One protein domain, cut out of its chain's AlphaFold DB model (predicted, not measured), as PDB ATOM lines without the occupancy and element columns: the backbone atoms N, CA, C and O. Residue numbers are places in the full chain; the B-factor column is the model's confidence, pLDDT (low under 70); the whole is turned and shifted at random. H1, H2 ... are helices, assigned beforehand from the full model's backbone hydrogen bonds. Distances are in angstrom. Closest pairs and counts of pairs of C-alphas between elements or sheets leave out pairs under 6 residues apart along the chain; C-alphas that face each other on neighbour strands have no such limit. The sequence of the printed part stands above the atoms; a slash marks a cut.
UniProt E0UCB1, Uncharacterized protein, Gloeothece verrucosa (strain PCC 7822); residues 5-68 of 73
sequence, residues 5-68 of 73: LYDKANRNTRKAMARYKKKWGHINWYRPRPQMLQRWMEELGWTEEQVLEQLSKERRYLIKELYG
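What this domain is: This is residues 5 to 68 of the 73 residues of an uncharacterized protein of Gloeothece verrucosa (strain PCC 7822) (UniProt E0UCB1). One long helix, H4, runs lengthwise along one side of the domain, and three shorter helices sit at successive places along it: H3 crosswise near its first residues, the tiny H1 near its middle, and H2 crosswise farther on. Between H2 and H3 a long loop with no named element runs out to Trp 24 and folds back, so that Trp 24 and the end of H3 lie toward opposite ends of the domain. The printed part has 64 residues with four named helices, H1, H2, H3 and H4 in that order, and no named strand; the class is all helix. The whole is compact, with a radius of gyration of the C-alphas of 11.9 A, yet elongated in outline, spanning 36 by 20 by 20 A.

How they stand to each other: H1, residues 5 to 8, touches H2, residues 11 to 17; their closest C-alphas, those of Tyr 6 and Arg 14, are 5.9 A apart. H1 also touches H4, residues 48 to 67, which meets it with residues 54 to 58 alone; the closest C-alphas, of Leu 5 and Leu 55, are 6.7 A apart. H1 and H3, residues 34 to 44, are close but not clearly touching, with the closest C-alphas, of Leu 5 and Trp 40, 7.4 A apart. H2 and H4 only just touch, with 3 pairs of C-alphas within 8 A, and H4 does so with residues 58 to 62 alone. Their closest C-alphas, of Met 17 and Arg 59, are 5.5 A apart, and their lines are about perpendicular at 88 degrees. H2 and H3 are apart. H3 touches H4, which meets it with residues 48 to 51 alone; the closest C-alphas, of Met 41 and Glu 48, are 6.4 A apart, and the lines are about perpendicular at 82 degrees. H4 is the hub, touching the 3 other helices. In H2, H3 and H4 every O i to N i+4 pair is within hydrogen-bond range; H1 is too short for such a pair.

Where its parts are: H1 begins at C-alpha 5, at (27.091, -12.886, -29.414), and measures 5.2 A from first to last C-alpha. H2 measures 9.9 A and H3 15.4 A. H4 measures 27.9 A, from C-alpha 48 at (29.707, -1.948, -35.153) to C-alpha 67 at (11.170, -12.878, -17.470).

The domain as a whole: The two C-alphas farthest apart, those of Trp 24 and Gly 45, are 37.7 A apart. The printed part has no cut. The link from H2 to H3, residues 18 to 33, is long; those from H1 to H2 and from H3 to H4 are tight. The mean pLDDT of the printed part is 92.6, and no printed residue is under 70.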
ATOM      1  N   LEU A   5      26.369 -13.764 -30.340       93.44
ATOM      2  CA  LEU A   5      27.091 -12.886 -29.414       93.44
ATOM      3  C   LEU A   5      27.020 -13.412 -27.976       93.44
ATOM      4  O   LEU A   5      28.030 -13.412 -27.267       93.44
ATOM      5  N   TYR A   6      25.855 -13.902 -27.545       92.81
ATOM      6  CA  TYR A   6      25.650 -14.516 -26.234       92.81
ATOM      7  C   TYR A   6      26.475 -15.792 -26.051       92.81
ATOM      8  O   TYR A   6      27.017 -16.017 -24.966       92.81
ATOM      9  N   ASP A   7      26.605 -16.620 -27.083       93.12
ATOM     10  CA  ASP A   7      27.355 -17.874 -26.988       93.12
ATOM     11  C   ASP A   7      28.871 -17.654 -26.974       93.12
ATOM     12  O   ASP A   7      29.585 -18.330 -26.232       93.12
ATOM     13  N   LYS A   8      29.362 -16.629 -27.683       91.19
ATOM     14  CA  LYS A   8      30.766 -16.174 -27.630       91.19
ATOM     15  C   LYS A   8      31.084 -15.306 -26.403       91.19
ATOM     16  O   LYS A   8      32.249 -15.001 -26.115       91.19
ATOM     17  N   ALA A   9      30.068 -14.840 -25.683       92.50
ATOM     18  CA  ALA A   9      30.241 -14.003 -24.507       92.50
ATOM     19  C   ALA A   9      30.790 -14.804 -23.318       92.50
ATOM     20  O   ALA A   9      30.372 -15.921 -23.019       92.50
ATOM     21  N   ASN A  10      31.678 -14.180 -22.541       93.12
ATOM     22  CA  ASN A  10      32.090 -14.756 -21.264       93.12
ATOM     23  C   ASN A  10      30.931 -14.743 -20.244       93.12
ATOM     24  O   ASN A  10      29.938 -14.027 -20.397       93.12
ATOM     25  N   ARG A  11      31.082 -15.489 -19.143       94.56
ATOM     26  CA  ARG A  11      30.054 -15.631 -18.092       94.56
ATOM     27  C   ARG A  11      29.506 -14.294 -17.571       94.56
ATOM     28  O   ARG A  11      28.308 -14.182 -17.314       94.56
ATOM     29  N   ASN A  12      30.361 -13.287 -17.391       92.06
ATOM     30  CA  ASN A  12      29.951 -11.985 -16.854       92.06
ATOM     31  C   ASN A  12      29.173 -11.168 -17.887       92.06
ATOM     32  O   ASN A  12      28.155 -10.567 -17.548       92.06
ATOM     33  N   THR A  13      29.608 -11.199 -19.146       92.38
ATOM     34  CA  THR A  13      28.891 -10.603 -20.273       92.38
ATOM     35  C   THR A  13      27.528 -11.263 -20.451       92.38
ATOM     36  O   THR A  13      26.532 -10.548 -20.478       92.38
ATOM     37  N   ARG A  14      27.441 -12.602 -20.438       94.25
ATOM     38  CA  ARG A  14      26.162 -13.336 -20.515       94.25
ATOM     39  C   ARG A  14      25.200 -12.919 -19.403       94.25
ATOM     40  O   ARG A  14      24.044 -12.596 -19.665       94.25
ATOM     41  N   LYS A  15      25.688 -12.833 -18.159       93.12
ATOM     42  CA  LYS A  15      24.895 -12.330 -17.023       93.12
ATOM     43  C   LYS A  15      24.426 -10.887 -17.217       93.12
ATOM     44  O   LYS A  15      23.320 -10.552 -16.805       93.12
ATOM     45  N   ALA A  16      25.254 -10.025 -17.801       92.25
ATOM     46  CA  ALA A  16      24.884  -8.639 -18.065       92.25
ATOM     47  C   ALA A  16      23.870  -8.521 -19.218       92.25
ATOM     48  O   ALA A  16      22.929  -7.731 -19.109       92.25
ATOM     49  N   MET A  17      24.016  -9.339 -20.268       92.56
ATOM     50  CA  MET A  17      23.077  -9.475 -21.390       92.56
ATOM     51  C   MET A  17      21.684  -9.892 -20.910       92.56
ATOM     52  O   MET A  17      20.705  -9.221 -21.213       92.56
ATOM     53  N   ALA A  18      21.616 -10.913 -20.057       93.12
ATOM     54  CA  ALA A  18      20.368 -11.428 -19.499       93.12
ATOM     55  C   ALA A  18      19.736 -10.537 -18.409       93.12
ATOM     56  O   ALA A  18      18.629 -10.804 -17.953       93.12
ATOM     57  N   ARG A  19      20.418  -9.488 -17.932       92.31
ATOM     58  CA  ARG A  19      19.910  -8.665 -16.825       92.31
ATOM     59  C   ARG A  19      18.923  -7.610 -17.323       92.31
ATOM     60  O   ARG A  19      19.337  -6.651 -17.985       92.31
ATOM     61  N   TYR A  20      17.667  -7.737 -16.882       91.19
ATOM     62  CA  TYR A  20      16.592  -6.779 -17.157       91.19
ATOM     63  C   TYR A  20      16.598  -5.552 -16.226       91.19
ATOM     64  O   TYR A  20      16.608  -4.416 -16.697       91.19
ATOM     65  N   LYS A  21      16.631  -5.763 -14.902       91.12
ATOM     66  CA  LYS A  21      16.572  -4.691 -13.891       91.12
ATOM     67  C   LYS A  21      17.873  -4.559 -13.102       91.12
ATOM     68  O   LYS A  21      18.605  -5.528 -12.888       91.12
ATOM     69  N   LYS A  22      18.159  -3.341 -12.647       87.62
ATOM     70  CA  LYS A  22      19.167  -3.049 -11.618       87.62
ATOM     71  C   LYS A  22      18.613  -3.403 -10.231       87.62
ATOM     72  O   LYS A  22      17.418  -3.640 -10.079       87.62
ATOM     73  N   LYS A  23      19.478  -3.381  -9.207       86.44
ATOM     74  CA  LYS A  23      19.112  -3.660  -7.801       86.44
ATOM     75  C   LYS A  23      17.877  -2.871  -7.337       86.44
ATOM     76  O   LYS A  23      17.052  -3.409  -6.616       86.44
ATOM     77  N   TRP A  24      17.737  -1.630  -7.800       90.81
ATOM     78  CA  TRP A  24      16.663  -0.707  -7.418       90.81
ATOM     79  C   TRP A  24      15.497  -0.668  -8.416       90.81
ATOM     80  O   TRP A  24      14.812   0.337  -8.545       90.81
ATOM     81  N   GLY A  25      15.298  -1.732  -9.197       87.75
ATOM     82  CA  GLY A  25      14.146  -1.869 -10.094       87.75
ATOM     83  C   GLY A  25      14.230  -1.100 -11.418       87.75
ATOM     84  O   GLY A  25      13.475  -1.419 -12.335       87.75
ATOM     85  N   HIS A  26      15.164  -0.156 -11.565       87.50
ATOM     86  CA  HIS A  26      15.390   0.559 -12.825       87.50
ATOM     87  C   HIS A  26      15.814  -0.373 -13.962       87.50
ATOM     88  O   HIS A  26      16.554  -1.336 -13.743       87.50
ATOM     89  N   ILE A  27      15.415  -0.025 -15.187       89.19
ATOM     90  CA  ILE A  27      15.839  -0.717 -16.404       89.19
ATOM     91  C   ILE A  27      17.370  -0.719 -16.502       89.19
ATOM     92  O   ILE A  27      18.053   0.286 -16.273       89.19
ATOM     93  N   ASN A  28      17.923  -1.881 -16.834       88.69
ATOM     94  CA  ASN A  28      19.342  -2.052 -17.075       88.69
ATOM     95  C   ASN A  28      19.668  -1.822 -18.557       88.69
ATOM     96  O   ASN A  28      19.710  -2.767 -19.345       88.69
ATOM     97  N   TRP A  29      19.945  -0.568 -18.916       86.00
ATOM     98  CA  TRP A  29      20.548  -0.220 -20.203       86.00
ATOM     99  C   TRP A  29      21.963  -0.782 -20.269       86.00
ATOM    100  O   TRP A  29      22.861  -0.334 -19.550       86.00
ATOM    101  N   TYR A  30      22.155  -1.802 -21.092       86.88
ATOM    102  CA  TYR A  30      23.452  -2.432 -21.245       86.88
ATOM    103  C   TYR A  30      24.266  -1.721 -22.300       86.88
ATOM    104  O   TYR A  30      23.825  -1.556 -23.432       86.88
ATOM    105  N   ARG A  31      25.476  -1.336 -21.909       88.12
ATOM    106  CA  ARG A  31      26.477  -0.799 -22.815       88.12
ATOM    107  C   ARG A  31      27.602  -1.824 -22.923       88.12
ATOM    108  O   ARG A  31      28.237  -2.107 -21.899       88.12
ATOM    109  N   PRO A  32      27.817  -2.432 -24.099       89.00
ATOM    110  CA  PRO A  32      28.951  -3.320 -24.299       89.00
ATOM    111  C   PRO A  32      30.265  -2.549 -24.124       89.00
ATOM    112  O   PRO A  32      30.335  -1.336 -24.319       89.00
ATOM    113  N   ARG A  33      31.323  -3.255 -23.716       91.38
ATOM    114  CA  ARG A  33      32.660  -2.658 -23.606       91.38
ATOM    115  C   ARG A  33      33.253  -2.482 -25.013       91.38
ATOM    116  O   ARG A  33      33.141  -3.435 -25.783       91.38
ATOM    117  N   PRO A  34      33.956  -1.375 -25.320       93.19
ATOM    118  CA  PRO A  34      34.532  -1.146 -26.652       93.19
ATOM    119  C   PRO A  34      35.424  -2.294 -27.145       93.19
ATOM    120  O   PRO A  34      35.269  -2.776 -28.257       93.19
ATOM    121  N   GLN A  35      36.272  -2.833 -26.265       93.31
ATOM    122  CA  GLN A  35      37.153  -3.974 -26.564       93.31
ATOM    123  C   GLN A  35      36.380  -5.241 -26.971       93.31
ATOM    124  O   GLN A  35      36.855  -6.049 -27.759       93.31
ATOM    125  N   MET A  36      35.186  -5.437 -26.407       92.38
ATOM    126  CA  MET A  36      34.343  -6.593 -26.704       92.38
ATOM    127  C   MET A  36      33.612  -6.417 -28.034       92.38
ATOM    128  O   MET A  36      33.505  -7.382 -28.781       92.38
ATOM    129  N   LEU A  37      33.145  -5.194 -28.315       94.38
ATOM    130  CA  LEU A  37      32.589  -4.818 -29.615       94.38
ATOM    131  C   LEU A  37      33.610  -5.068 -30.719       94.38
ATOM    132  O   LEU A  37      33.324  -5.837 -31.628       94.38
ATOM    133  N   GLN A  38      34.815  -4.514 -30.574       95.31
ATOM    134  CA  GLN A  38      35.890  -4.688 -31.547       95.31
ATOM    135  C   GLN A  38      36.198  -6.168 -31.796       95.31
ATOM    136  O   GLN A  38      36.226  -6.606 -32.940       95.31
ATOM    137  N   ARG A  39      36.330  -6.967 -30.731       95.25
ATOM    138  CA  ARG A  39      36.559  -8.409 -30.865       95.25
ATOM    139  C   ARG A  39      35.446  -9.109 -31.652       95.25
ATOM    140  O   ARG A  39      35.729  -9.958 -32.484       95.25
ATOM    141  N   TRP A  40      34.182  -8.790 -31.383       95.00
ATOM    142  CA  TRP A  40      33.066  -9.398 -32.113       95.00
ATOM    143  C   TRP A  40      32.988  -8.939 -33.566       95.00
ATOM    144  O   TRP A  40      32.671  -9.757 -34.423       95.00
ATOM    145  N   MET A  41      33.314  -7.676 -33.847       96.62
ATOM    146  CA  MET A  41      33.439  -7.173 -35.215       96.62
ATOM    147  C   MET A  41      34.509  -7.951 -35.985       96.62
ATOM    148  O   MET A  41      34.244  -8.423 -37.084       96.62
ATOM    149  N   GLU A  42      35.685  -8.150 -35.385       96.06
ATOM    150  CA  GLU A  42      36.792  -8.903 -35.988       96.06
ATOM    151  C   GLU A  42      36.448 -10.391 -36.182       96.06
ATOM    152  O   GLU A  42      36.687 -10.943 -37.252       96.06
ATOM    153  N   GLU A  43      35.848 -11.045 -35.180       94.94
ATOM    154  CA  GLU A  43      35.503 -12.474 -35.252       94.94
ATOM    155  C   GLU A  43      34.385 -12.791 -36.255       94.94
ATOM    156  O   GLU A  43      34.351 -13.893 -36.803       94.94
ATOM    157  N   LEU A  44      33.433 -11.876 -36.435       93.44
ATOM    158  CA  LEU A  44      32.239 -12.096 -37.257       93.44
ATOM    159  C   LEU A  44      32.303 -11.372 -38.607       93.44
ATOM    160  O   LEU A  44      31.446 -11.599 -39.458       93.44
ATOM    161  N   GLY A  45      33.297 -10.503 -38.808       95.56
ATOM    162  CA  GLY A  45      33.378  -9.623 -39.973       95.56
ATOM    163  C   GLY A  45      32.226  -8.617 -40.041       95.56
ATOM    164  O   GLY A  45      31.813  -8.228 -41.129       95.56
ATOM    165  N   TRP A  46      31.658  -8.247 -38.890       96.12
ATOM    166  CA  TRP A  46      30.495  -7.364 -38.797       96.12
ATOM    167  C   TRP A  46      30.898  -5.912 -38.563       96.12
ATOM    168  O   TRP A  46      31.931  -5.621 -37.956       96.12
ATOM    169  N   THR A  47      30.036  -4.989 -38.984       96.62
ATOM    170  CA  THR A  47      30.142  -3.582 -38.586       96.62
ATOM    171  C   THR A  47      29.714  -3.397 -37.130       96.62
ATOM    172  O   THR A  47      29.002  -4.225 -36.556       96.62
ATOM    173  N   GLU A  48      30.122  -2.284 -36.520       94.31
ATOM    174  CA  GLU A  48      29.707  -1.948 -35.153       94.31
ATOM    175  C   GLU A  48      28.176  -1.897 -35.030       94.31
ATOM    176  O   GLU A  48      27.607  -2.461 -34.096       94.31
ATOM    177  N   GLU A  49      27.506  -1.294 -36.015       94.62
ATOM    178  CA  GLU A  49      26.046  -1.196 -36.087       94.62
ATOM    179  C   GLU A  49      25.378  -2.573 -36.106       94.62
ATOM    180  O   GLU A  49      24.452  -2.811 -35.333       94.62
ATOM    181  N   GLN A  50      25.886  -3.510 -36.914       95.19
ATOM    182  CA  GLN A  50      25.370  -4.880 -36.978       95.19
ATOM    183  C   GLN A  50      25.536  -5.614 -35.644       95.19
ATOM    184  O   GLN A  50      24.612  -6.287 -35.183       95.19
ATOM    185  N   VAL A  51      26.695  -5.465 -34.991       94.88
ATOM    186  CA  VAL A  51      26.934  -6.064 -33.670       94.88
ATOM    187  C   VAL A  51      25.986  -5.469 -32.632       94.88
ATOM    188  O   VAL A  51      25.410  -6.212 -31.841       94.88
ATOM    189  N   LEU A  52      25.796  -4.148 -32.622       93.88
ATOM    190  CA  LEU A  52      24.891  -3.475 -31.688       93.88
ATOM    191  C   LEU A  52      23.429  -3.869 -31.918       93.88
ATOM    192  O   LEU A  52      22.710  -4.133 -30.951       93.88
ATOM    193  N   GLU A  53      23.000  -3.951 -33.175       93.94
ATOM    194  CA  GLU A  53      21.649  -4.366 -33.540       93.94
ATOM    195  C   GLU A  53      21.389  -5.812 -33.102       93.94
ATOM    196  O   GLU A  53      20.404  -6.091 -32.409       93.94
ATOM    197  N   GLN A  54      22.297  -6.730 -33.441       94.94
ATOM    198  CA  GLN A  54      22.189  -8.126 -33.033       94.94
ATOM    199  C   GLN A  54      22.224  -8.259 -31.508       94.94
ATOM    200  O   GLN A  54      21.423  -8.993 -30.933       94.94
ATOM    201  N   LEU A  55      23.085  -7.502 -30.827       94.19
ATOM    202  CA  LEU A  55      23.158  -7.489 -29.369       94.19
ATOM    203  C   LEU A  55      21.833  -7.046 -28.741       94.19
ATOM    204  O   LEU A  55      21.413  -7.628 -27.738       94.19
ATOM    205  N   SER A  56      21.173  -6.035 -29.312       92.56
ATOM    206  CA  SER A  56      19.865  -5.592 -28.828       92.56
ATOM    207  C   SER A  56      18.807  -6.683 -29.019       92.56
ATOM    208  O   SER A  56      18.119  -7.056 -28.061       92.56
ATOM    209  N   LYS A  57      18.755  -7.296 -30.210       93.50
ATOM    210  CA  LYS A  57      17.845  -8.413 -30.503       93.50
ATOM    211  C   LYS A  57      18.050  -9.588 -29.547       93.50
ATOM    212  O   LYS A  57      17.085 -10.081 -28.963       93.50
ATOM    213  N   GLU A  58      19.298  -9.998 -29.326       94.44
ATOM    214  CA  GLU A  58      19.634 -11.086 -28.404       94.44
ATOM    215  C   GLU A  58      19.244 -10.752 -26.965       94.44
ATOM    216  O   GLU A  58      18.672 -11.588 -26.269       94.44
ATOM    217  N   ARG A  59      19.491  -9.521 -26.500       93.38
ATOM    218  CA  ARG A  59      19.054  -9.092 -25.163       93.38
ATOM    219  C   ARG A  59      17.544  -9.138 -25.011       93.38
ATOM    220  O   ARG A  59      17.060  -9.623 -23.989       93.38
ATOM    221  N   ARG A  60      16.806  -8.625 -25.996       93.19
ATOM    222  CA  ARG A  60      15.342  -8.637 -25.994       93.19
ATOM    223  C   ARG A  60      14.818 -10.069 -25.943       93.19
ATOM    224  O   ARG A  60      13.968 -10.366 -25.108       93.19
ATOM    225  N   TYR A  61      15.394 -10.960 -26.749       94.31
ATOM    226  CA  TYR A  61      15.094 -12.389 -26.721       94.31
ATOM    227  C   TYR A  61      15.366 -13.007 -25.340       94.31
ATOM    228  O   TYR A  61      14.459 -13.569 -24.737       94.31
ATOM    229  N   LEU A  62      16.568 -12.827 -24.783       93.94
ATOM    230  CA  LEU A  62      16.941 -13.370 -23.469       93.94
ATOM    231  C   LEU A  62      16.028 -12.869 -22.345       93.94
ATOM    232  O   LEU A  62      15.675 -13.626 -21.446       93.94
ATOM    233  N   ILE A  63      15.657 -11.589 -22.369       93.31
ATOM    234  CA  ILE A  63      14.796 -10.999 -21.340       93.31
ATOM    235  C   ILE A  63      13.360 -11.507 -21.471       93.31
ATOM    236  O   ILE A  63      12.736 -11.808 -20.451       93.31
ATOM    237  N   LYS A  64      12.864 -11.674 -22.699       93.75
ATOM    238  CA  LYS A  64      11.561 -12.281 -22.955       93.75
ATOM    239  C   LYS A  64      11.511 -13.728 -22.469       93.75
ATOM    240  O   LYS A  64      10.579 -14.076 -21.757       93.75
ATOM    241  N   GLU A  65      12.530 -14.526 -22.767       94.12
ATOM    242  CA  GLU A  65      12.593 -15.929 -22.342       94.12
ATOM    243  C   GLU A  65      12.721 -16.080 -20.818       94.12
ATOM    244  O   GLU A  65      12.069 -16.929 -20.219       94.12
ATOM    245  N   LEU A  66      13.537 -15.248 -20.159       92.44
ATOM    246  CA  LEU A  66      13.799 -15.385 -18.719       92.44
ATOM    247  C   LEU A  66      12.737 -14.741 -17.824       92.44
ATOM    248  O   LEU A  66      12.558 -15.175 -16.687       92.44
ATOM    249  N   TYR A  67      12.088 -13.674 -18.290       90.50
ATOM    250  CA  TYR A  67      11.170 -12.878 -17.470       90.50
ATOM    251  C   TYR A  67       9.753 -12.785 -18.044       90.50
ATOM    252  O   TYR A  67       8.886 -12.236 -17.371       90.50
ATOM    253  N   GLY A  68       9.502 -13.270 -19.264       91.50
ATOM    254  CA  GLY A  68       8.213 -13.112 -19.947       91.50
ATOM    255  C   GLY A  68       7.916 -11.671 -20.376       91.50
ATOM    256  O   GLY A  68       6.766 -11.333 -20.642       91.50
TER     257      GLY A  68